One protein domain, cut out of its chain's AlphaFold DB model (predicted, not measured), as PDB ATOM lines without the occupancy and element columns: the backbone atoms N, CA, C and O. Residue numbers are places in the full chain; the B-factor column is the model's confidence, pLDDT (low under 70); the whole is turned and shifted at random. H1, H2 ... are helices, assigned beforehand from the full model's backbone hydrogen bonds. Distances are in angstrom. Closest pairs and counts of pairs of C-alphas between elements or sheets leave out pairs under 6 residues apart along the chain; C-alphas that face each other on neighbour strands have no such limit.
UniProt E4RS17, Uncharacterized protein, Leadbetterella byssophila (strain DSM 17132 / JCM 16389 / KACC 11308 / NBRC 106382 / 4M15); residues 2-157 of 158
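Overview. This is residues 2 to 157 of the 158 residues of an uncharacterized protein of Leadbetterella byssophila (strain DSM 17132 / JCM 16389 / KACC 11308 / NBRC 106382 / 4M15) (UniProt E4RS17). An up-and-down bundle of three helices, H4, H5 and H6, stands at one end of a long arm, residues 2 to 56, which sticks out free and holds H1, H2 and residues 38 to 56 of H3. Residues 64 to 68 of H3 pack on H4. The printed part has 156 residues with six named helices, H1 to H6 along the chain, and no named strand: all helix. It is extended, with a radius of gyration of the C-alphas of 29.6 A and spans of 85 by 47 by 35 A.

Arrangement. H1, residues 2 to 14, and H2, residues 22 to 27, touch no helix. H3, residues 38 to 69, and H4, residues 72 to 92, form a helical hairpin at a shallow tilt of 22 degrees; their closest C-alphas, of Ile 64 and Val 75, are 5.6 A apart. H5, residues 96 to 122, and H4 only just touch, only at the corner, with 3 pairs of C-alphas within 8 A, the closest those of Val 92 and Gly 99 at 6.2 A. H6, residues 126 to 155, touches H4, the same way at 20 degrees, closest at C-alphas 81 and 141, 5.6 A. H5 and H6 form a hairpin at 8 degrees, closest at C-alphas 120 and 126, 5.7 A. Every O i to N i+4 pair is within hydrogen-bond range in H2, H4 and H6, against 7 of 9 in H1, 22 of 28 in H3 and 18 of 23 in H5.

Along the chain. H1 begins at C-alpha 2 (3.484, -24.983, -4.576). H3 is 48.3 A long, H4 30.5 A, H5 39.2 A with a kink of 32 degrees near residue 103, and H6 42.7 A, ending at C-alpha 155 (-51.471, -35.136, -42.962).

Size, cuts and confidence. The farthest C-alphas, of Glu 17 and Glu 127, are 86.1 A apart. The printed part has no cut and no long link. Mean pLDDT of the printed part is 77.2; 46 residues are under 70, among them 20 to 40.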
ATOM      1  N   LYS A   2       4.433 -25.693  -5.475       65.44
ATOM      2  CA  LYS A   2       3.484 -24.983  -4.576       65.44
ATOM      3  C   LYS A   2       2.145 -25.700  -4.320       65.44
ATOM      4  O   LYS A   2       1.511 -25.438  -3.308       65.44
ATOM      5  N   LEU A   3       1.688 -26.567  -5.230       68.44
ATOM      6  CA  LEU A   3       0.395 -27.254  -5.083       68.44
ATOM      7  C   LEU A   3       0.474 -28.439  -4.112       68.44
ATOM      8  O   LEU A   3      -0.431 -28.628  -3.311       68.44
ATOM      9  N   GLU A   4       1.573 -29.194  -4.143       70.38
ATOM     10  CA  GLU A   4       1.796 -30.324  -3.231       70.38
ATOM     11  C   GLU A   4       1.863 -29.851  -1.777       70.38
ATOM     12  O   GLU A   4       1.222 -30.440  -0.916       70.38
ATOM     13  N   GLU A   5       2.518 -28.714  -1.526       71.25
ATOM     14  CA  GLU A   5       2.596 -28.086  -0.203       71.25
ATOM     15  C   GLU A   5       1.217 -27.623   0.308       71.25
ATOM     16  O   GLU A   5       0.894 -27.764   1.489       71.25
ATOM     17  N   LEU A   6       0.361 -27.117  -0.591       73.25
ATOM     18  CA  LEU A   6      -1.008 -26.705  -0.264       73.25
ATOM     19  C   LEU A   6      -1.926 -27.893   0.023       73.25
ATOM     20  O   LEU A   6      -2.789 -27.790   0.893       73.25
ATOM     21  N   ILE A   7      -1.746 -29.004  -0.690       71.06
ATOM     22  CA  ILE A   7      -2.502 -30.233  -0.448       71.06
ATOM     23  C   ILE A   7      -2.058 -30.826   0.891       71.06
ATOM     24  O   ILE A   7      -2.891 -31.031   1.767       71.06
ATOM     25  N   GLN A   8      -0.753 -30.995   1.115       72.38
ATOM     26  CA  GLN A   8      -0.238 -31.605   2.344       72.38
ATOM     27  C   GLN A   8      -0.586 -30.797   3.602       72.38
ATOM     28  O   GLN A   8      -0.928 -31.379   4.627       72.38
ATOM     29  N   LYS A   9      -0.562 -29.458   3.520       73.12
ATOM     30  CA  LYS A   9      -0.909 -28.581   4.647       73.12
ATOM     31  C   LYS A   9      -2.402 -28.593   4.990       73.12
ATOM     32  O   LYS A   9      -2.742 -28.382   6.149       73.12
ATOM     33  N   ASN A  10      -3.284 -28.811   4.011       69.19
ATOM     34  CA  ASN A  10      -4.733 -28.721   4.220       69.19
ATOM     35  C   ASN A  10      -5.438 -30.077   4.337       69.19
ATOM     36  O   ASN A  10      -6.564 -30.092   4.816       69.19
ATOM     37  N   VAL A  11      -4.806 -31.199   3.969       69.38
ATOM     38  CA  VAL A  11      -5.388 -32.551   4.127       69.38
ATOM     39  C   VAL A  11      -5.841 -32.806   5.569       69.38
ATOM     40  O   VAL A  11      -6.947 -33.292   5.772       69.38
ATOM     41  N   GLY A  12      -5.067 -32.372   6.570       66.94
ATOM     42  CA  GLY A  12      -5.455 -32.513   7.980       66.94
ATOM     43  C   GLY A  12      -6.708 -31.718   8.381       66.94
ATOM     44  O   GLY A  12      -7.413 -32.134   9.288       66.94
ATOM     45  N   ALA A  13      -7.022 -30.617   7.688       63.34
ATOM     46  CA  ALA A  13      -8.245 -29.841   7.922       63.34
ATOM     47  C   ALA A  13      -9.488 -30.470   7.260       63.34
ATOM     48  O   ALA A  13     -10.610 -30.092   7.582       63.34
ATOM     49  N   PHE A  14      -9.299 -31.412   6.328       63.69
ATOM     50  CA  PHE A  14     -10.392 -32.190   5.734       63.69
ATOM     51  C   PHE A  14     -10.733 -33.444   6.550       63.69
ATOM     52  O   PHE A  14     -11.878 -33.887   6.494       63.69
ATOM     53  N   ASP A  15      -9.768 -33.976   7.310       61.97
ATOM     54  CA  ASP A  15      -9.929 -35.143   8.193       61.97
ATOM     55  C   ASP A  15     -10.446 -34.785   9.600       61.97
ATOM     56  O   ASP A  15     -10.692 -35.674  10.415       61.97
ATOM     57  N   GLU A  16     -10.641 -33.496   9.904       70.06
ATOM     58  CA  GLU A  16     -11.284 -33.076  11.148       70.06
ATOM     59  C   GLU A  16     -12.752 -33.527  11.126       70.06
ATOM     60  O   GLU A  16     -13.546 -33.089  10.288       70.06
ATOM     61  N   GLU A  17     -13.086 -34.469  12.017       63.06
ATOM     62  CA  GLU A  17     -14.387 -35.130  12.078       63.06
ATOM     63  C   GLU A  17     -15.521 -34.106  12.015       63.06
ATOM     64  O   GLU A  17     -15.725 -33.283  12.912       63.06
ATOM     65  N   VAL A  18     -16.281 -34.162  10.920       61.41
ATOM     66  CA  VAL A  18     -17.429 -33.288  10.707       61.41
ATOM     67  C   VAL A  18     -18.374 -33.449  11.907       61.41
ATOM     68  O   VAL A  18     -18.856 -34.561  12.144       61.41
ATOM     69  N   PRO A  19     -18.685 -32.379  12.667       70.69
ATOM     70  CA  PRO A  19     -19.443 -32.511  13.903       70.69
ATOM     71  C   PRO A  19     -20.804 -33.150  13.624       70.69
ATOM     72  O   PRO A  19     -21.511 -32.761  12.682       70.69
ATOM     73  N   ALA A  20     -21.181 -34.130  14.451       63.69
ATOM     74  CA  ALA A  20     -22.453 -34.833  14.337       63.69
ATOM     75  C   ALA A  20     -23.610 -33.815  14.290       63.69
ATOM     76  O   ALA A  20     -23.852 -33.069  15.236       63.69
ATOM     77  N   GLY A  21     -24.295 -33.740  13.145       64.94
ATOM     78  CA  GLY A  21     -25.366 -32.767  12.896       64.94
ATOM     79  C   GLY A  21     -25.047 -31.667  11.876       64.94
ATOM     80  O   GLY A  21     -25.947 -30.897  11.534       64.94
ATOM     81  N   ALA A  22     -23.835 -31.606  11.308       66.88
ATOM     82  CA  ALA A  22     -23.542 -30.717  10.176       66.88
ATOM     83  C   ALA A  22     -24.474 -30.991   8.976       66.88
ATOM     84  O   ALA A  22     -25.053 -30.066   8.406       66.88
ATOM     85  N   TRP A  23     -24.734 -32.271   8.682       68.25
ATOM     86  CA  TRP A  23     -25.700 -32.707   7.665       68.25
ATOM     87  C   TRP A  23     -27.139 -32.256   7.965       68.25
ATOM     88  O   TRP A  23     -27.885 -31.900   7.052       68.25
ATOM     89  N   MET A  24     -27.513 -32.175   9.245       65.94
ATOM     90  CA  MET A  24     -28.843 -31.735   9.684       65.94
ATOM     91  C   MET A  24     -29.061 -30.228   9.441       65.94
ATOM     92  O   MET A  24     -30.163 -29.793   9.096       65.94
ATOM     93  N   LYS A  25     -27.995 -29.419   9.529       67.56
ATOM     94  CA  LYS A  25     -28.031 -27.983   9.190       67.56
ATOM     95  C   LYS A  25     -28.107 -27.720   7.681       67.56
ATOM     96  O   LYS A  25     -28.637 -26.688   7.276       67.56
ATOM     97  N   ILE A  26     -27.606 -28.637   6.852       69.06
ATOM     98  CA  ILE A  26     -27.689 -28.531   5.385       69.06
ATOM     99  C   ILE A  26     -29.099 -28.904   4.908       69.06
ATOM    100  O   ILE A  26     -29.682 -28.198   4.086       69.06
ATOM    101  N   GLN A  27     -29.700 -29.952   5.481       60.97
ATOM    102  CA  GLN A  27     -31.060 -30.380   5.126       60.97
ATOM    103  C   GLN A  27     -32.134 -29.339   5.476       60.97
ATOM    104  O   GLN A  27     -33.133 -29.216   4.770       60.97
ATOM    105  N   THR A  28     -31.913 -28.538   6.519       61.81
ATOM    106  CA  THR A  28     -32.849 -27.485   6.952       61.81
ATOM    107  C   THR A  28     -32.794 -26.208   6.103       61.81
ATOM    108  O   THR A  28     -33.637 -25.331   6.281       61.81
ATOM    109  N   ARG A  29     -31.856 -26.100   5.146       62.09
ATOM    110  CA  ARG A  29     -31.695 -24.931   4.255       62.09
ATOM    111  C   ARG A  29     -32.116 -25.159   2.801       62.09
ATOM    112  O   ARG A  29     -31.880 -24.293   1.962       62.09
ATOM    113  N   LEU A  30     -32.760 -26.278   2.478       66.06
ATOM    114  CA  LEU A  30     -33.350 -26.462   1.151       66.06
ATOM    115  C   LEU A  30     -34.691 -25.710   1.083       66.06
ATOM    116  O   LEU A  30     -35.592 -26.021   1.867       66.06
ATOM    117  N   PRO A  31     -34.865 -24.724   0.177       63.31
ATOM    118  CA  PRO A  31     -36.138 -24.034   0.038       63.31
ATOM    119  C   PRO A  31     -37.215 -25.059  -0.313       63.31
ATOM    120  O   PRO A  31     -37.090 -25.838  -1.261       63.31
ATOM    121  N   ARG A  32     -38.283 -25.074   0.485       66.31
ATOM    122  CA  ARG A  32     -39.462 -25.916   0.285       66.31
ATOM    123  C   ARG A  32     -39.944 -25.705  -1.153       66.31
ATOM    124  O   ARG A  32     -40.356 -24.597  -1.488       66.31
ATOM    125  N   ARG A  33     -39.862 -26.737  -2.007       60.28
ATOM    126  CA  ARG A  33     -40.349 -26.699  -3.400       60.28
ATOM    127  C   ARG A  33     -41.780 -26.149  -3.393       60.28
ATOM    128  O   ARG A  33     -42.707 -26.850  -2.982       60.28
ATOM    129  N   MET A  34     -41.958 -24.893  -3.805       62.03
ATOM    130  CA  MET A  34     -43.282 -24.302  -3.964       62.03
ATOM    131  C   MET A  34     -43.968 -25.027  -5.116       62.03
ATOM    132  O   MET A  34     -43.584 -24.892  -6.276       62.03
ATOM    133  N   LYS A  35     -44.992 -25.817  -4.791       60.72
ATOM    134  CA  LYS A  35     -45.947 -26.316  -5.778       60.72
ATOM    135  C   LYS A  35     -46.854 -25.145  -6.152       60.72
ATOM    136  O   LYS A  35     -47.938 -25.003  -5.598       60.72
ATOM    137  N   PHE A  36     -46.384 -24.262  -7.031       58.81
ATOM    138  CA  PHE A  36     -47.266 -23.269  -7.633       58.81
ATOM    139  C   PHE A  36     -48.326 -24.014  -8.453       58.81
ATOM    140  O   PHE A  36     -47.961 -24.816  -9.315       58.81
ATOM    141  N   PRO A  37     -49.631 -23.804  -8.207       65.31
ATOM    142  CA  PRO A  37     -50.664 -24.368  -9.056       65.31
ATOM    143  C   PRO A  37     -50.666 -23.586 -10.374       65.31
ATOM    144  O   PRO A  37     -51.336 -22.565 -10.508       65.31
ATOM    145  N   ILE A  38     -49.908 -24.076 -11.358       58.84
ATOM    146  CA  ILE A  38     -49.778 -23.494 -12.710       58.84
ATOM    147  C   ILE A  38     -51.159 -23.363 -13.401       58.84
ATOM    148  O   ILE A  38     -51.354 -22.573 -14.317       58.84
ATOM    149  N   MET A  39     -52.171 -24.071 -12.896       63.09
ATOM    150  CA  MET A  39     -53.521 -24.139 -13.447       63.09
ATOM    151  C   MET A  39     -54.308 -22.813 -13.416       63.09
ATOM    152  O   MET A  39     -55.186 -22.622 -14.251       63.09
ATOM    153  N   ARG A  40     -53.996 -21.862 -12.516       56.50
ATOM    154  CA  ARG A  40     -54.749 -20.584 -12.420       56.50
ATOM    155  C   ARG A  40     -54.345 -19.543 -13.468       56.50
ATOM    156  O   ARG A  40     -55.093 -18.600 -13.701       56.50
ATOM    157  N   TYR A  41     -53.195 -19.728 -14.114       70.75
ATOM    158  CA  TYR A  41     -52.681 -18.808 -15.132       70.75
ATOM    159  C   TYR A  41     -52.988 -19.265 -16.564       70.75
ATOM    160  O   TYR A  41     -52.708 -18.531 -17.507       70.75
ATOM    161  N   ALA A  42     -53.616 -20.434 -16.738       68.19
ATOM    162  CA  ALA A  42     -53.983 -20.961 -18.053       68.19
ATOM    163  C   ALA A  42     -54.958 -20.035 -18.803       68.19
ATOM    164  O   ALA A  42     -54.759 -19.764 -19.982       68.19
ATOM    165  N   ALA A  43     -55.961 -19.478 -18.113       72.00
ATOM    166  CA  ALA A  43     -56.895 -18.528 -18.721       72.00
ATOM    167  C   ALA A  43     -56.201 -17.222 -19.149       72.00
ATOM    168  O   ALA A  43     -56.513 -16.681 -20.204       72.00
ATOM    169  N   LEU A  44     -55.221 -16.748 -18.370       68.44
ATOM    170  CA  LEU A  44     -54.446 -15.557 -18.718       68.44
ATOM    171  C   LEU A  44     -53.559 -15.818 -19.943       68.44
ATOM    172  O   LEU A  44     -53.505 -14.987 -20.839       68.44
ATOM    173  N   LEU A  45     -52.935 -16.999 -20.024       72.25
ATOM    174  CA  LEU A  45     -52.162 -17.423 -21.194       72.25
ATOM    175  C   LEU A  45     -53.026 -17.529 -22.456       72.25
ATOM    176  O   LEU A  45     -52.611 -17.036 -23.501       72.25
ATOM    177  N   LEU A  46     -54.232 -18.101 -22.367       77.25
ATOM    178  CA  LEU A  46     -55.163 -18.181 -23.501       77.25
ATOM    179  C   LEU A  46     -55.639 -16.795 -23.957       77.25
ATOM    180  O   LEU A  46     -55.702 -16.535 -25.157       77.25
ATOM    181  N   VAL A  47     -55.918 -15.884 -23.019       79.19
ATOM    182  CA  VAL A  47     -56.277 -14.492 -23.336       79.19
ATOM    183  C   VAL A  47     -55.098 -13.748 -23.966       79.19
ATOM    184  O   VAL A  47     -55.284 -13.066 -24.971       79.19
ATOM    185  N   CYS A  48     -53.880 -13.911 -23.445       74.00
ATOM    186  CA  CYS A  48     -52.674 -13.325 -24.029       74.00
ATOM    187  C   CYS A  48     -52.386 -13.878 -25.434       74.00
ATOM    188  O   CYS A  48     -52.084 -13.094 -26.330       74.00
ATOM    189  N   MET A  49     -52.534 -15.190 -25.661       69.25
ATOM    190  CA  MET A  49     -52.410 -15.799 -26.993       69.25
ATOM    191  C   MET A  49     -53.478 -15.275 -27.959       69.25
ATOM    192  O   MET A  49     -53.150 -14.884 -29.077       69.25
ATOM    193  N   GLY A  50     -54.741 -15.210 -27.529       71.62
ATOM    194  CA  GLY A  50     -55.833 -14.684 -28.350       71.62
ATOM    195  C   GLY A  50     -55.653 -13.204 -28.694       71.62
ATOM    196  O   GLY A  50     -55.868 -12.798 -29.836       71.62
ATOM    197  N   MET A  51     -55.193 -12.399 -27.735       73.62
ATOM    198  CA  MET A  51     -54.907 -10.980 -27.944       73.62
ATOM    199  C   MET A  51     -53.693 -10.766 -28.858       73.62
ATOM    200  O   MET A  51     -53.748  -9.907 -29.736       73.62
ATOM    201  N   ALA A  52     -52.635 -11.571 -28.721       67.38
ATOM    202  CA  ALA A  52     -51.485 -11.546 -29.624       67.38
ATOM    203  C   ALA A  52     -51.885 -11.906 -31.067       67.38
ATOM    204  O   ALA A  52     -51.498 -11.205 -32.002       67.38
ATOM    205  N   TYR A  53     -52.724 -12.930 -31.244       78.31
ATOM    206  CA  TYR A  53     -53.262 -13.314 -32.552       78.31
ATOM    207  C   TYR A  53     -54.114 -12.196 -33.178       78.31
ATOM    208  O   TYR A  53     -53.941 -11.854 -34.350       78.31
ATOM    209  N   TYR A  54     -54.995 -11.567 -32.390       74.00
ATOM    210  CA  TYR A  54     -55.858 -10.485 -32.876       74.00
ATOM    211  C   TYR A  54     -55.061  -9.232 -33.279       74.00
ATOM    212  O   TYR A  54     -55.298  -8.671 -34.347       74.00
ATOM    213  N   LEU A  55     -54.079  -8.822 -32.466       69.31
ATOM    214  CA  LEU A  55     -53.197  -7.683 -32.760       69.31
ATOM    215  C   LEU A  55     -52.277  -7.934 -33.966       69.31
ATOM    216  O   LEU A  55     -51.975  -7.002 -34.709       69.31
ATOM    217  N   GLY A  56     -51.834  -9.175 -34.181       70.56
ATOM    218  CA  GLY A  56     -51.055  -9.535 -35.369       70.56
ATOM    219  C   GLY A  56     -51.865  -9.382 -36.657       70.56
ATOM    220  O   GLY A  56     -51.382  -8.818 -37.640       70.56
ATOM    221  N   LYS A  57     -53.134  -9.809 -36.633       68.31
ATOM    222  CA  LYS A  57     -54.024  -9.750 -37.800       68.31
ATOM    223  C   LYS A  57     -54.370  -8.316 -38.215       68.31
ATOM    224  O   LYS A  57     -54.434  -8.023 -39.407       68.31
ATOM    225  N   THR A  58     -54.571  -7.409 -37.256       67.94
ATOM    226  CA  THR A  58     -54.893  -6.004 -37.555       67.94
ATOM    227  C   THR A  58     -53.708  -5.245 -38.152       67.94
ATOM    228  O   THR A  58     -53.912  -4.476 -39.089       67.94
ATOM    229  N   LYS A  59     -52.477  -5.501 -37.682       71.50
ATOM    230  CA  LYS A  59     -51.253  -4.901 -38.243       71.50
ATOM    231  C   LYS A  59     -50.998  -5.317 -39.692       71.50
ATOM    232  O   LYS A  59     -50.765  -4.455 -40.536       71.50
ATOM    233  N   ALA A  60     -51.119  -6.609 -39.999       70.25
ATOM    234  CA  ALA A  60     -50.968  -7.102 -41.369       70.25
ATOM    235  C   ALA A  60     -51.985  -6.443 -42.319       70.25
ATOM    236  O   ALA A  60     -51.651  -6.037 -43.428       70.25
ATOM    237  N   GLN A  61     -53.227  -6.259 -41.859       72.75
ATOM    238  CA  GLN A  61     -54.265  -5.625 -42.666       72.75
ATOM    239  C   GLN A  61     -54.037  -4.121 -42.886       72.75
ATOM    240  O   GLN A  61     -54.372  -3.620 -43.957       72.75
ATOM    241  N   SER A  62     -53.464  -3.391 -41.921       76.00
ATOM    242  CA  SER A  62     -53.045  -2.001 -42.158       76.00
ATOM    243  C   SER A  62     -51.875  -1.912 -43.137       76.00
ATOM    244  O   SER A  62     -51.917  -1.094 -44.048       76.00
ATOM    245  N   GLU A  63     -50.883  -2.800 -43.019       75.56
ATOM    246  CA  GLU A  63     -49.715  -2.793 -43.905       75.56
ATOM    247  C   GLU A  63     -50.081  -3.080 -45.364       75.56
ATOM    248  O   GLU A  63     -49.516  -2.456 -46.258       75.56
ATOM    249  N   ILE A  64     -51.048  -3.974 -45.607       79.12
ATOM    250  CA  ILE A  64     -51.566  -4.263 -46.952       79.12
ATOM    251  C   ILE A  64     -52.288  -3.043 -47.546       79.12
ATOM    252  O   ILE A  64     -52.172  -2.794 -48.742       79.12
ATOM    253  N   ARG A  65     -53.004  -2.254 -46.733       80.88
ATOM    254  CA  ARG A  65     -53.691  -1.033 -47.204       80.88
ATOM    255  C   ARG A  65     -52.711   0.077 -47.563       80.88
ATOM    256  O   ARG A  65     -52.935   0.783 -48.537       80.88
ATOM    257  N   ASP A  66     -51.594   0.189 -46.848       81.62
ATOM    258  CA  ASP A  66     -50.552   1.165 -47.186       81.62
ATOM    259  C   ASP A  66     -49.911   0.893 -48.560       81.62
ATOM    260  O   ASP A  66     -49.395   1.817 -49.192       81.62
ATOM    261  N   LEU A  67     -49.966  -0.354 -49.055       81.69
ATOM    262  CA  LEU A  67     -49.488  -0.720 -50.396       81.69
ATOM    263  C   LEU A  67     -50.390  -0.193 -51.521       81.69
ATOM    264  O   LEU A  67     -49.905   0.014 -52.631       81.69
ATOM    265  N   GLU A  68     -51.670   0.074 -51.235       82.75
ATOM    266  CA  GLU A  68     -52.642   0.608 -52.203       82.75
ATOM    267  C   GLU A  68     -52.205   1.968 -52.758       82.75
ATOM    268  O   GLU A  68     -52.492   2.301 -53.904       82.75
ATOM    269  N   LYS A  69     -51.436   2.730 -51.969       83.69
ATOM    270  CA  LYS A  69     -50.841   4.005 -52.383       83.69
ATOM    271  C   LYS A  69     -49.831   3.852 -53.530       83.69
ATOM    272  O   LYS A  69     -49.593   4.824 -54.243       83.69
ATOM    273  N   TYR A  70     -49.219   2.677 -53.673       82.25
ATOM    274  CA  TYR A  70     -48.142   2.432 -54.633       82.25
ATOM    275  C   TYR A  70     -48.621   1.650 -55.857       82.25
ATOM    276  O   TYR A  70     -48.352   2.079 -56.973       82.25
ATOM    277  N   ASP A  71     -49.328   0.529 -55.666       85.50
ATOM    278  CA  ASP A  71     -49.889  -0.262 -56.770       85.50
ATOM    279  C   ASP A  71     -50.990  -1.225 -56.274       85.50
ATOM    280  O   ASP A  71     -50.831  -1.923 -55.268       85.50
ATOM    281  N   ALA A  72     -52.100  -1.332 -57.010       86.56
ATOM    282  CA  ALA A  72     -53.201  -2.248 -56.688       86.56
ATOM    283  C   ALA A  72     -52.808  -3.740 -56.784       86.56
ATOM    284  O   ALA A  72     -53.371  -4.600 -56.091       86.56
ATOM    285  N   LYS A  73     -51.821  -4.077 -57.620       84.94
ATOM    286  CA  LYS A  73     -51.270  -5.432 -57.720       84.94
ATOM    287  C   LYS A  73     -50.590  -5.826 -56.417       84.94
ATOM    288  O   LYS A  73     -50.838  -6.932 -55.944       84.94
ATOM    289  N   LEU A  74     -49.826  -4.933 -55.784       86.56
ATOM    290  CA  LEU A  74     -49.162  -5.224 -54.507       86.56
ATOM    291  C   LEU A  74     -50.166  -5.643 -53.430       86.56
ATOM    292  O   LEU A  74     -49.952  -6.645 -52.755       86.56
ATOM    293  N   VAL A  75     -51.303  -4.947 -53.338       88.38
ATOM    294  CA  VAL A  75     -52.406  -5.301 -52.426       88.38
ATOM    295  C   VAL A  75     -52.932  -6.706 -52.718       88.38
ATOM    296  O   VAL A  75     -53.120  -7.516 -51.805       88.38
ATOM    297  N   THR A  76     -53.143  -7.017 -53.996       88.38
ATOM    298  CA  THR A  76     -53.664  -8.315 -54.438       88.38
ATOM    299  C   THR A  76     -52.701  -9.453 -54.089       88.38
ATOM    300  O   THR A  76     -53.118 -10.472 -53.538       88.38
ATOM    301  N   TYR A  77     -51.411  -9.293 -54.385       87.69
ATOM    302  CA  TYR A  77     -50.396 -10.309 -54.108       87.69
ATOM    303  C   TYR A  77     -50.118 -10.461 -52.607       87.69
ATOM    304  O   TYR A  77     -50.075 -11.588 -52.116       87.69
ATOM    305  N   ALA A  78     -50.039  -9.362 -51.853       88.19
ATOM    306  CA  ALA A  78     -49.865  -9.408 -50.401       88.19
ATOM    307  C   ALA A  78     -51.057 -10.088 -49.704       88.19
ATOM    308  O   ALA A  78     -50.876 -10.893 -48.790       88.19
ATOM    309  N   SER A  79     -52.281  -9.854 -50.192       87.31
ATOM    310  CA  SER A  79     -53.475 -10.547 -49.692       87.31
ATOM    311  C   SER A  79     -53.414 -12.058 -49.952       87.31
ATOM    312  O   SER A  79     -53.730 -12.844 -49.060       87.31
ATOM    313  N   LYS A  80     -52.946 -12.482 -51.136       89.44
ATOM    314  CA  LYS A  80     -52.750 -13.907 -51.467       89.44
ATOM    315  C   LYS A  80     -51.698 -14.572 -50.579       89.44
ATOM    316  O   LYS A  80     -51.902 -15.707 -50.152       89.44
ATOM    317  N   VAL A  81     -50.586 -13.885 -50.297       88.25
ATOM    318  CA  VAL A  81     -49.572 -14.356 -49.338       88.25
ATOM    319  C   VAL A  81     -50.217 -14.572 -47.969       88.25
ATOM    320  O   VAL A  81     -50.095 -15.656 -47.399       88.25
ATOM    321  N   GLN A  82     -50.960 -13.582 -47.466       87.31
ATOM    322  CA  GLN A  82     -51.600 -13.652 -46.152       87.31
ATOM    323  C   GLN A  82     -52.623 -14.794 -46.052       87.31
ATOM    324  O   GLN A  82     -52.661 -15.509 -45.049       87.31
ATOM    325  N   GLU A  83     -53.441 -14.990 -47.087       87.50
ATOM    326  CA  GLU A  83     -54.407 -16.088 -47.160       87.50
ATOM    327  C   GLU A  83     -53.706 -17.451 -47.094       87.50
ATOM    328  O   GLU A  83     -54.057 -18.307 -46.277       87.50
ATOM    329  N   LYS A  84     -52.669 -17.643 -47.915       86.50
ATOM    330  CA  LYS A  84     -51.916 -18.901 -47.970       86.50
ATOM    331  C   LYS A  84     -51.156 -19.179 -46.683       86.50
ATOM    332  O   LYS A  84     -51.171 -20.314 -46.214       86.50
ATOM    333  N   LYS A  85     -50.554 -18.152 -46.083       85.50
ATOM    334  CA  LYS A  85     -49.908 -18.252 -44.774       85.50
ATOM    335  C   LYS A  85     -50.900 -18.716 -43.713       85.50
ATOM    336  O   LYS A  85     -50.630 -19.689 -43.021       85.50
ATOM    337  N   SER A  86     -52.086 -18.105 -43.657       84.69
ATOM    338  CA  SER A  86     -53.134 -18.522 -42.720       84.69
ATOM    339  C   SER A  86     -53.597 -19.963 -42.959       84.69
ATOM    340  O   SER A  86     -53.862 -20.672 -41.989       84.69
ATOM    341  N   LYS A  87     -53.700 -20.409 -44.220       84.00
ATOM    342  CA  LYS A  87     -54.045 -21.801 -44.544       84.00
ATOM    343  C   LYS A  87     -52.964 -22.767 -44.053       84.00
ATOM    344  O   LYS A  87     -53.280 -23.780 -43.436       84.00
ATOM    345  N   LEU A  88     -51.697 -22.449 -44.304       81.44
ATOM    346  CA  LEU A  88     -50.575 -23.283 -43.884       81.44
ATOM    347  C   LEU A  88     -50.450 -23.339 -42.356       81.44
ATOM    348  O   LEU A  88     -50.272 -24.421 -41.809       81.44
ATOM    349  N   GLU A  89     -50.625 -22.218 -41.655       81.69
ATOM    350  CA  GLU A  89     -50.638 -22.174 -40.186       81.69
ATOM    351  C   GLU A  89     -51.715 -23.097 -39.592       81.69
ATOM    352  O   GLU A  89     -51.454 -23.803 -38.617       81.69
ATOM    353  N   GLN A  90     -52.904 -23.162 -40.200       81.81
ATOM    354  CA  GLN A  90     -53.959 -24.091 -39.777       81.81
ATOM    355  C   GLN A  90     -53.548 -25.558 -39.968       81.81
ATOM    356  O   GLN A  90     -53.802 -26.375 -39.088       81.81
ATOM    357  N   LEU A  91     -52.885 -25.889 -41.079       75.56
ATOM    358  CA  LEU A  91     -52.425 -27.255 -41.364       75.56
ATOM    359  C   LEU A  91     -51.261 -27.683 -40.460       75.56
ATOM    360  O   LEU A  91     -51.189 -28.830 -40.026       75.56
ATOM    361  N   VAL A  92     -50.352 -26.755 -40.163       75.31
ATOM    362  CA  VAL A  92     -49.119 -27.005 -39.402       75.31
ATOM    363  C   VAL A  92     -49.332 -26.848 -37.890       75.31
ATOM    364  O   VAL A  92     -48.496 -27.294 -37.110       75.31
ATOM    365  N   SER A  93     -50.484 -26.329 -37.437       73.75
ATOM    366  CA  SER A  93     -50.846 -26.232 -36.007       73.75
ATOM    367  C   SER A  93     -50.730 -27.565 -35.248       73.75
ATOM    368  O   SER A  93     -50.546 -27.569 -34.033       73.75
ATOM    369  N   SER A  94     -50.809 -28.698 -35.951       67.19
ATOM    370  CA  SER A  94     -50.656 -30.042 -35.384       67.19
ATOM    371  C   SER A  94     -49.263 -30.666 -35.586       67.19
ATOM    372  O   SER A  94     -49.030 -31.763 -35.088       67.19
ATOM    373  N   GLN A  95     -48.341 -30.010 -36.307       67.12
ATOM    374  CA  GLN A  95     -47.013 -30.533 -36.678       67.12
ATOM    375  C   GLN A  95     -45.917 -29.444 -36.580       67.12
ATOM    376  O   GLN A  95     -45.528 -28.868 -37.597       67.12
ATOM    377  N   PRO A  96     -45.382 -29.160 -35.377       70.25
ATOM    378  CA  PRO A  96     -44.461 -28.039 -35.149       70.25
ATOM    379  C   PRO A  96     -43.148 -28.113 -35.951       70.25
ATOM    380  O   PRO A  96     -42.644 -27.072 -36.370       70.25
ATOM    381  N   ASP A  97     -42.641 -29.314 -36.248       68.50
ATOM    382  CA  ASP A  97     -41.368 -29.509 -36.962       68.50
ATOM    383  C   ASP A  97     -41.397 -28.999 -38.417       68.50
ATOM    384  O   ASP A  97     -40.379 -28.550 -38.946       68.50
ATOM    385  N   LEU A  98     -42.561 -29.023 -39.086       68.50
ATOM    386  CA  LEU A  98     -42.694 -28.420 -40.423       68.50
ATOM    387  C   LEU A  98     -42.680 -26.894 -40.374       68.50
ATOM    388  O   LEU A  98     -42.265 -26.256 -41.341       68.50
ATOM    389  N   GLY A  99     -43.155 -26.314 -39.272       70.06
ATOM    390  CA  GLY A  99     -43.281 -24.869 -39.134       70.06
ATOM    391  C   GLY A  99     -41.927 -24.173 -39.118       70.06
ATOM    392  O   GLY A  99     -41.787 -23.105 -39.703       70.06
ATOM    393  N   GLU A 100     -40.915 -24.774 -38.493       73.62
ATOM    394  CA  GLU A 100     -39.620 -24.122 -38.277       73.62
ATOM    395  C   GLU A 100     -38.842 -23.876 -39.580       73.62
ATOM    396  O   GLU A 100     -38.379 -22.762 -39.821       73.62
ATOM    397  N   THR A 101     -38.758 -24.884 -40.455       68.50
ATOM    398  CA  THR A 101     -38.008 -24.769 -41.721       68.50
ATOM    399  C   THR A 101     -38.676 -23.772 -42.668       68.50
ATOM    400  O   THR A 101     -38.016 -22.894 -43.212       68.50
ATOM    401  N   PHE A 102     -40.002 -23.846 -42.804       75.88
ATOM    402  CA  PHE A 102     -40.753 -22.912 -43.641       75.88
ATOM    403  C   PHE A 102     -40.709 -21.470 -43.105       75.88
ATOM    404  O   PHE A 102     -40.566 -20.529 -43.886       75.88
ATOM    405  N   ASN A 103     -40.804 -21.278 -41.784       79.94
ATOM    406  CA  ASN A 103     -40.763 -19.942 -41.191       79.94
ATOM    407  C   ASN A 103     -39.443 -19.227 -41.480       79.94
ATOM    408  O   ASN A 103     -39.451 -18.007 -41.631       79.94
ATOM    409  N   LYS A 104     -38.327 -19.954 -41.578       82.88
ATOM    410  CA  LYS A 104     -37.026 -19.369 -41.910       82.88
ATOM    411  C   LYS A 104     -37.016 -18.782 -43.325       82.88
ATOM    412  O   LYS A 104     -36.766 -17.588 -43.467       82.88
ATOM    413  N   ASP A 105     -37.346 -19.588 -44.330       81.56
ATOM    414  CA  ASP A 105     -37.300 -19.172 -45.739       81.56
ATOM    415  C   ASP A 105     -38.341 -18.077 -46.032       81.56
ATOM    416  O   ASP A 105     -38.070 -17.112 -46.747       81.56
ATOM    417  N   LEU A 106     -39.526 -18.162 -45.409       85.56
ATOM    418  CA  LEU A 106     -40.525 -17.099 -45.505       85.56
ATOM    419  C   LEU A 106     -40.038 -15.797 -44.847       85.56
ATOM    420  O   LEU A 106     -40.321 -14.713 -45.355       85.56
ATOM    421  N   THR A 107     -39.320 -15.882 -43.723       87.38
ATOM    422  CA  THR A 107     -38.779 -14.698 -43.037       87.38
ATOM    423  C   THR A 107     -37.744 -13.985 -43.899       87.38
ATOM    424  O   THR A 107     -37.736 -12.758 -43.933       87.38
ATOM    425  N   GLU A 108     -36.901 -14.725 -44.618       88.50
ATOM    426  CA  GLU A 108     -35.929 -14.146 -45.551       88.50
ATOM    427  C   GLU A 108     -36.631 -13.358 -46.665       88.50
ATOM    428  O   GLU A 108     -36.397 -12.157 -46.805       88.50
ATOM    429  N   LEU A 109     -37.604 -13.972 -47.347       87.88
ATOM    430  CA  LEU A 109     -38.389 -13.288 -48.380       87.88
ATOM    431  C   LEU A 109     -39.141 -12.061 -47.835       87.88
ATOM    432  O   LEU A 109     -39.237 -11.038 -48.513       87.88
ATOM    433  N   GLN A 110     -39.648 -12.133 -46.602       87.19
ATOM    434  CA  GLN A 110     -40.318 -11.009 -45.946       87.19
ATOM    435  C   GLN A 110     -39.354  -9.853 -45.640       87.19
ATOM    436  O   GLN A 110     -39.738  -8.686 -45.736       87.19
ATOM    437  N   ASN A 111     -38.109 -10.161 -45.271       90.25
ATOM    438  CA  ASN A 111     -37.081  -9.153 -45.038       90.25
ATOM    439  C   ASN A 111     -36.713  -8.431 -46.336       90.25
ATOM    440  O   ASN A 111     -36.658  -7.202 -46.340       90.25
ATOM    441  N   ASP A 112     -36.565  -9.171 -47.434       89.50
ATOM    442  CA  ASP A 112     -36.322  -8.600 -48.760       89.50
ATOM    443  C   ASP A 112     -37.471  -7.680 -49.194       89.50
ATOM    444  O   ASP A 112     -37.243  -6.555 -49.642       89.50
ATOM    445  N   PHE A 113     -38.724  -8.099 -48.980       90.25
ATOM    446  CA  PHE A 113     -39.891  -7.249 -49.232       90.25
ATOM    447  C   PHE A 113     -39.849  -5.944 -48.424       90.25
ATOM    448  O   PHE A 113     -40.152  -4.869 -48.945       90.25
ATOM    449  N   ASN A 114     -39.462  -6.020 -47.148       88.69
ATOM    450  CA  ASN A 114     -39.359  -4.850 -46.277       88.69
ATOM    451  C   ASN A 114     -38.227  -3.906 -46.706       88.69
ATOM    452  O   ASN A 114     -38.402  -2.687 -46.637       88.69
ATOM    453  N   ALA A 115     -37.102  -4.448 -47.178       89.75
ATOM    454  CA  ALA A 115     -36.010  -3.661 -47.741       89.75
ATOM    455  C   ALA A 115     -36.469  -2.911 -49.002       89.75
ATOM    456  O   ALA A 115     -36.335  -1.688 -49.072       89.75
ATOM    457  N   LEU A 116     -37.134  -3.606 -49.929       89.38
ATOM    458  CA  LEU A 116     -37.706  -2.996 -51.132       89.38
ATOM    459  C   LEU A 116     -38.752  -1.922 -50.794       89.38
ATOM    460  O   LEU A 116     -38.764  -0.851 -51.397       89.38
ATOM    461  N   LYS A 117     -39.600  -2.155 -49.783       87.50
ATOM    462  CA  LYS A 117     -40.570  -1.159 -49.298       87.50
ATOM    463  C   LYS A 117     -39.878   0.098 -48.755       87.50
ATOM    464  O   LYS A 117     -40.367   1.204 -48.982       87.50
ATOM    465  N   ALA A 118     -38.759  -0.047 -48.044       88.06
ATOM    466  CA  ALA A 118     -37.978   1.088 -47.553       88.06
ATOM    467  C   ALA A 118     -37.348   1.885 -48.709       88.06
ATOM    468  O   ALA A 118     -37.442   3.116 -48.736       88.06
ATOM    469  N   GLU A 119     -36.787   1.196 -49.704       86.50
ATOM    470  CA  GLU A 119     -36.254   1.824 -50.917       86.50
ATOM    471  C   GLU A 119     -37.341   2.555 -51.711       86.50
ATOM    472  O   GLU A 119     -37.119   3.674 -52.172       86.50
ATOM    473  N   LEU A 120     -38.552   1.993 -51.790       85.31
ATOM    474  CA  LEU A 120     -39.684   2.606 -52.488       85.31
ATOM    475  C   LEU A 120     -40.031   4.002 -51.947       85.31
ATOM    476  O   LEU A 120     -40.443   4.876 -52.703       85.31
ATOM    477  N   THR A 121     -39.853   4.232 -50.641       80.75
ATOM    478  CA  THR A 121     -40.143   5.539 -50.022       80.75
ATOM    479  C   THR A 121     -39.087   6.610 -50.289       80.75
ATOM    480  O   THR A 121     -39.362   7.793 -50.098       80.75
ATOM    481  N   THR A 122     -37.887   6.213 -50.713       81.19
ATOM    482  CA  THR A 122     -36.715   7.097 -50.803       81.19
ATOM    483  C   THR A 122     -36.186   7.252 -52.227       81.19
ATOM    484  O   THR A 122     -35.454   8.204 -52.500       81.19
ATOM    485  N   ASN A 123     -36.561   6.356 -53.142       77.75
ATOM    486  CA  ASN A 123     -35.972   6.251 -54.471       77.75
ATOM    487  C   ASN A 123     -36.964   6.667 -55.579       77.75
ATOM    488  O   ASN A 123     -38.106   6.204 -55.585       77.75
ATOM    489  N   PRO A 124     -36.555   7.504 -56.552       73.88
ATOM    490  CA  PRO A 124     -37.410   7.899 -57.675       73.88
ATOM    491  C   PRO A 124     -37.718   6.771 -58.676       73.88
ATOM    492  O   PRO A 124     -38.670   6.902 -59.440       73.88
ATOM    493  N   ASN A 125     -36.951   5.671 -58.700       80.12
ATOM    494  CA  ASN A 125     -37.199   4.534 -59.599       80.12
ATOM    495  C   ASN A 125     -38.254   3.558 -59.035       80.12
ATOM    496  O   ASN A 125     -37.974   2.386 -58.773       80.12
ATOM    497  N   THR A 126     -39.471   4.052 -58.815       83.31
ATOM    498  CA  THR A 126     -40.527   3.307 -58.118       83.31
ATOM    499  C   THR A 126     -41.054   2.110 -58.910       83.31
ATOM    500  O   THR A 126     -41.315   1.073 -58.309       83.31
ATOM    501  N   GLU A 127     -41.159   2.189 -60.240       86.75
ATOM    502  CA  GLU A 127     -41.691   1.088 -61.063       86.75
ATOM    503  C   GLU A 127     -40.833  -0.181 -60.984       86.75
ATOM    504  O   GLU A 127     -41.359  -1.284 -60.818       86.75
ATOM    505  N   THR A 128     -39.505  -0.033 -61.039       87.25
ATOM    506  CA  THR A 128     -38.580  -1.174 -60.937       87.25
ATOM    507  C   THR A 128     -38.676  -1.830 -59.558       87.25
ATOM    508  O   THR A 128     -38.707  -3.056 -59.453       87.25
ATOM    509  N   ILE A 129     -38.782  -1.017 -58.503       89.00
ATOM    510  CA  ILE A 129     -38.919  -1.498 -57.123       89.00
ATOM    511  C   ILE A 129     -40.263  -2.207 -56.936       89.00
ATOM    512  O   ILE A 129     -40.298  -3.305 -56.385       89.00
ATOM    513  N   ILE A 130     -41.363  -1.645 -57.450       88.19
ATOM    514  CA  ILE A 130     -42.690  -2.279 -57.413       88.19
ATOM    515  C   ILE A 130     -42.656  -3.635 -58.127       88.19
ATOM    516  O   ILE A 130     -43.180  -4.616 -57.598       88.19
ATOM    517  N   SER A 131     -42.001  -3.732 -59.288       88.62
ATOM    518  CA  SER A 131     -41.846  -5.006 -59.998       88.62
ATOM    519  C   SER A 131     -41.067  -6.037 -59.172       88.62
ATOM    520  O   SER A 131     -41.478  -7.195 -59.103       88.62
ATOM    521  N   ALA A 132     -39.975  -5.629 -58.521       92.06
ATOM    522  CA  ALA A 132     -39.201  -6.503 -57.639       92.06
ATOM    523  C   ALA A 132     -40.016  -6.943 -56.408       92.06
ATOM    524  O   ALA A 132     -39.962  -8.104 -56.009       92.06
ATOM    525  N   MET A 133     -40.831  -6.049 -55.839       89.44
ATOM    526  CA  MET A 133     -41.734  -6.373 -54.730       89.44
ATOM    527  C   MET A 133     -42.796  -7.394 -55.144       89.44
ATOM    528  O   MET A 133     -43.060  -8.331 -54.392       89.44
ATOM    529  N   ILE A 134     -43.395  -7.244 -56.330       90.06
ATOM    530  CA  ILE A 134     -44.352  -8.223 -56.868       90.06
ATOM    531  C   ILE A 134     -43.668  -9.580 -57.055       90.06
ATOM    532  O   ILE A 134     -44.210 -10.586 -56.606       90.06
ATOM    533  N   GLN A 135     -42.470  -9.607 -57.643       90.56
ATOM    534  CA  GLN A 135     -41.705 -10.841 -57.827       90.56
ATOM    535  C   GLN A 135     -41.377 -11.520 -56.489       90.56
ATOM    536  O   GLN A 135     -41.528 -12.733 -56.352       90.56
ATOM    537  N   ASN A 136     -40.995 -10.749 -55.471       93.44
ATOM    538  CA  ASN A 136     -40.761 -11.288 -54.137       93.44
ATOM    539  C   ASN A 136     -42.041 -11.913 -53.543       93.44
ATOM    540  O   ASN A 136     -41.997 -13.029 -53.023       93.44
ATOM    541  N   LEU A 137     -43.199 -11.254 -53.679       91.88
ATOM    542  CA  LEU A 137     -44.486 -11.815 -53.248       91.88
ATOM    543  C   LEU A 137     -44.864 -13.084 -54.033       91.88
ATOM    544  O   LEU A 137     -45.466 -13.998 -53.470       91.88
ATOM    545  N   GLU A 138     -44.511 -13.172 -55.316       90.94
ATOM    546  CA  GLU A 138     -44.691 -14.385 -56.123       90.94
ATOM    547  C   GLU A 138     -43.860 -15.554 -55.591       90.94
ATOM    548  O   GLU A 138     -44.404 -16.648 -55.422       90.94
ATOM    549  N   TRP A 139     -42.597 -15.322 -55.224       92.88
ATOM    550  CA  TRP A 139     -41.760 -16.340 -54.584       92.88
ATOM    551  C   TRP A 139     -42.316 -16.784 -53.232       92.88
ATOM    552  O   TRP A 139     -42.352 -17.982 -52.945       92.88
ATOM    553  N   GLN A 140     -42.832 -15.852 -52.424       90.31
ATOM    554  CA  GLN A 140     -43.509 -16.199 -51.170       90.31
ATOM    555  C   GLN A 140     -44.719 -17.106 -51.423       90.31
ATOM    556  O   GLN A 140     -44.913 -18.097 -50.719       90.31
ATOM    557  N   ILE A 141     -45.525 -16.799 -52.445       90.56
ATOM    558  CA  ILE A 141     -46.676 -17.619 -52.842       90.56
ATOM    559  C   ILE A 141     -46.237 -19.012 -53.304       90.56
ATOM    560  O   ILE A 141     -46.882 -19.997 -52.940       90.56
ATOM    561  N   GLU A 142     -45.181 -19.108 -54.110       89.75
ATOM    562  CA  GLU A 142     -44.657 -20.384 -54.597       89.75
ATOM    563  C   GLU A 142     -44.161 -21.259 -53.443       89.75
ATOM    564  O   GLU A 142     -44.600 -22.406 -53.318       89.75
ATOM    565  N   LEU A 143     -43.351 -20.695 -52.545       88.62
ATOM    566  CA  LEU A 143     -42.887 -21.371 -51.336       88.62
ATOM    567  C   LEU A 143     -44.071 -21.855 -50.485       88.62
ATOM    568  O   LEU A 143     -44.143 -23.026 -50.112       88.62
ATOM    569  N   LEU A 144     -45.047 -20.979 -50.225       87.31
ATOM    570  CA  LEU A 144     -46.258 -21.308 -49.468       87.31
ATOM    571  C   LEU A 144     -47.053 -22.455 -50.107       87.31
ATOM    572  O   LEU A 144     -47.568 -23.324 -49.399       87.31
ATOM    573  N   ASN A 145     -47.154 -22.484 -51.437       87.44
ATOM    574  CA  ASN A 145     -47.826 -23.561 -52.161       87.44
ATOM    575  C   ASN A 145     -47.090 -24.893 -52.004       87.44
ATOM    576  O   ASN A 145     -47.728 -25.902 -51.703       87.44
ATOM    577  N   GLN A 146     -45.767 -24.896 -52.174       86.44
ATOM    578  CA  GLN A 146     -44.946 -26.097 -52.020       86.44
ATOM    579  C   GLN A 146     -45.065 -26.669 -50.603       86.44
ATOM    580  O   GLN A 146     -45.320 -27.861 -50.427       86.44
ATOM    581  N   GLN A 147     -44.975 -25.813 -49.584       83.88
ATOM    582  CA  GLN A 147     -45.089 -26.235 -48.187       83.88
ATOM    583  C   GLN A 147     -46.494 -26.727 -47.839       83.88
ATOM    584  O   GLN A 147     -46.636 -27.716 -47.123       83.88
ATOM    585  N   THR A 148     -47.536 -26.112 -48.407       85.12
ATOM    586  CA  THR A 148     -48.916 -26.599 -48.263       85.12
ATOM    587  C   THR A 148     -49.070 -28.004 -48.844       85.12
ATOM    588  O   THR A 148     -49.644 -28.863 -48.184       85.12
ATOM    589  N   GLN A 149     -48.509 -28.282 -50.025       84.81
ATOM    590  CA  GLN A 149     -48.553 -29.626 -50.619       84.81
ATOM    591  C   GLN A 149     -47.815 -30.665 -49.764       84.81
ATOM    592  O   GLN A 149     -48.298 -31.786 -49.590       84.81
ATOM    593  N   ILE A 150     -46.654 -30.303 -49.209       82.94
ATOM    594  CA  ILE A 150     -45.890 -31.179 -48.312       82.94
ATOM    595  C   ILE A 150     -46.682 -31.452 -47.024       82.94
ATOM    596  O   ILE A 150     -46.752 -32.605 -46.588       82.94
ATOM    597  N   ALA A 151     -47.288 -30.418 -46.436       79.75
ATOM    598  CA  ALA A 151     -48.106 -30.533 -45.233       79.75
ATOM    599  C   ALA A 151     -49.349 -31.399 -45.479       79.75
ATOM    600  O   ALA A 151     -49.569 -32.354 -44.740       79.75
ATOM    601  N   GLU A 152     -50.108 -31.144 -46.549       81.12
ATOM    602  CA  GLU A 152     -51.273 -31.949 -46.940       81.12
ATOM    603  C   GLU A 152     -50.876 -33.423 -47.114       81.12
ATOM    604  O   GLU A 152     -51.469 -34.300 -46.487       81.12
ATOM    605  N   LYS A 153     -49.804 -33.715 -47.864       80.12
ATOM    606  CA  LYS A 153     -49.323 -35.093 -48.063       80.12
ATOM    607  C   LYS A 153     -48.973 -35.791 -46.746       80.12
ATOM    608  O   LYS A 153     -49.287 -36.967 -46.588       80.12
ATOM    609  N   LYS A 154     -48.316 -35.095 -45.812       73.19
ATOM    610  CA  LYS A 154     -47.974 -35.655 -44.494       73.19
ATOM    611  C   LYS A 154     -49.200 -35.863 -43.609       73.19
ATOM    612  O   LYS A 154     -49.243 -36.860 -42.902       73.19
ATOM    613  N   VAL A 155     -50.192 -34.973 -43.672       69.44
ATOM    614  CA  VAL A 155     -51.471 -35.136 -42.962       69.44
ATOM    615  C   VAL A 155     -52.213 -36.389 -43.436       69.44
ATOM    616  O   VAL A 155     -52.728 -37.116 -42.601       69.44
ATOM    617  N   TYR A 156     -52.220 -36.697 -44.739       68.00
ATOM    618  CA  TYR A 156     -52.876 -37.903 -45.275       68.00
ATOM    619  C   TYR A 156     -52.133 -39.226 -45.006       68.00
ATOM    620  O   TYR A 156     -52.667 -40.290 -45.314       68.00
ATOM    621  N   MET A 157     -50.901 -39.181 -44.488       60.50
ATOM    622  CA  MET A 157     -50.111 -40.377 -44.151       60.50
ATOM    623  C   MET A 157     -50.175 -40.756 -42.660       60.50
ATOM    624  O   MET A 157     -49.556 -41.749 -42.277       60.50
TER     625      MET A 157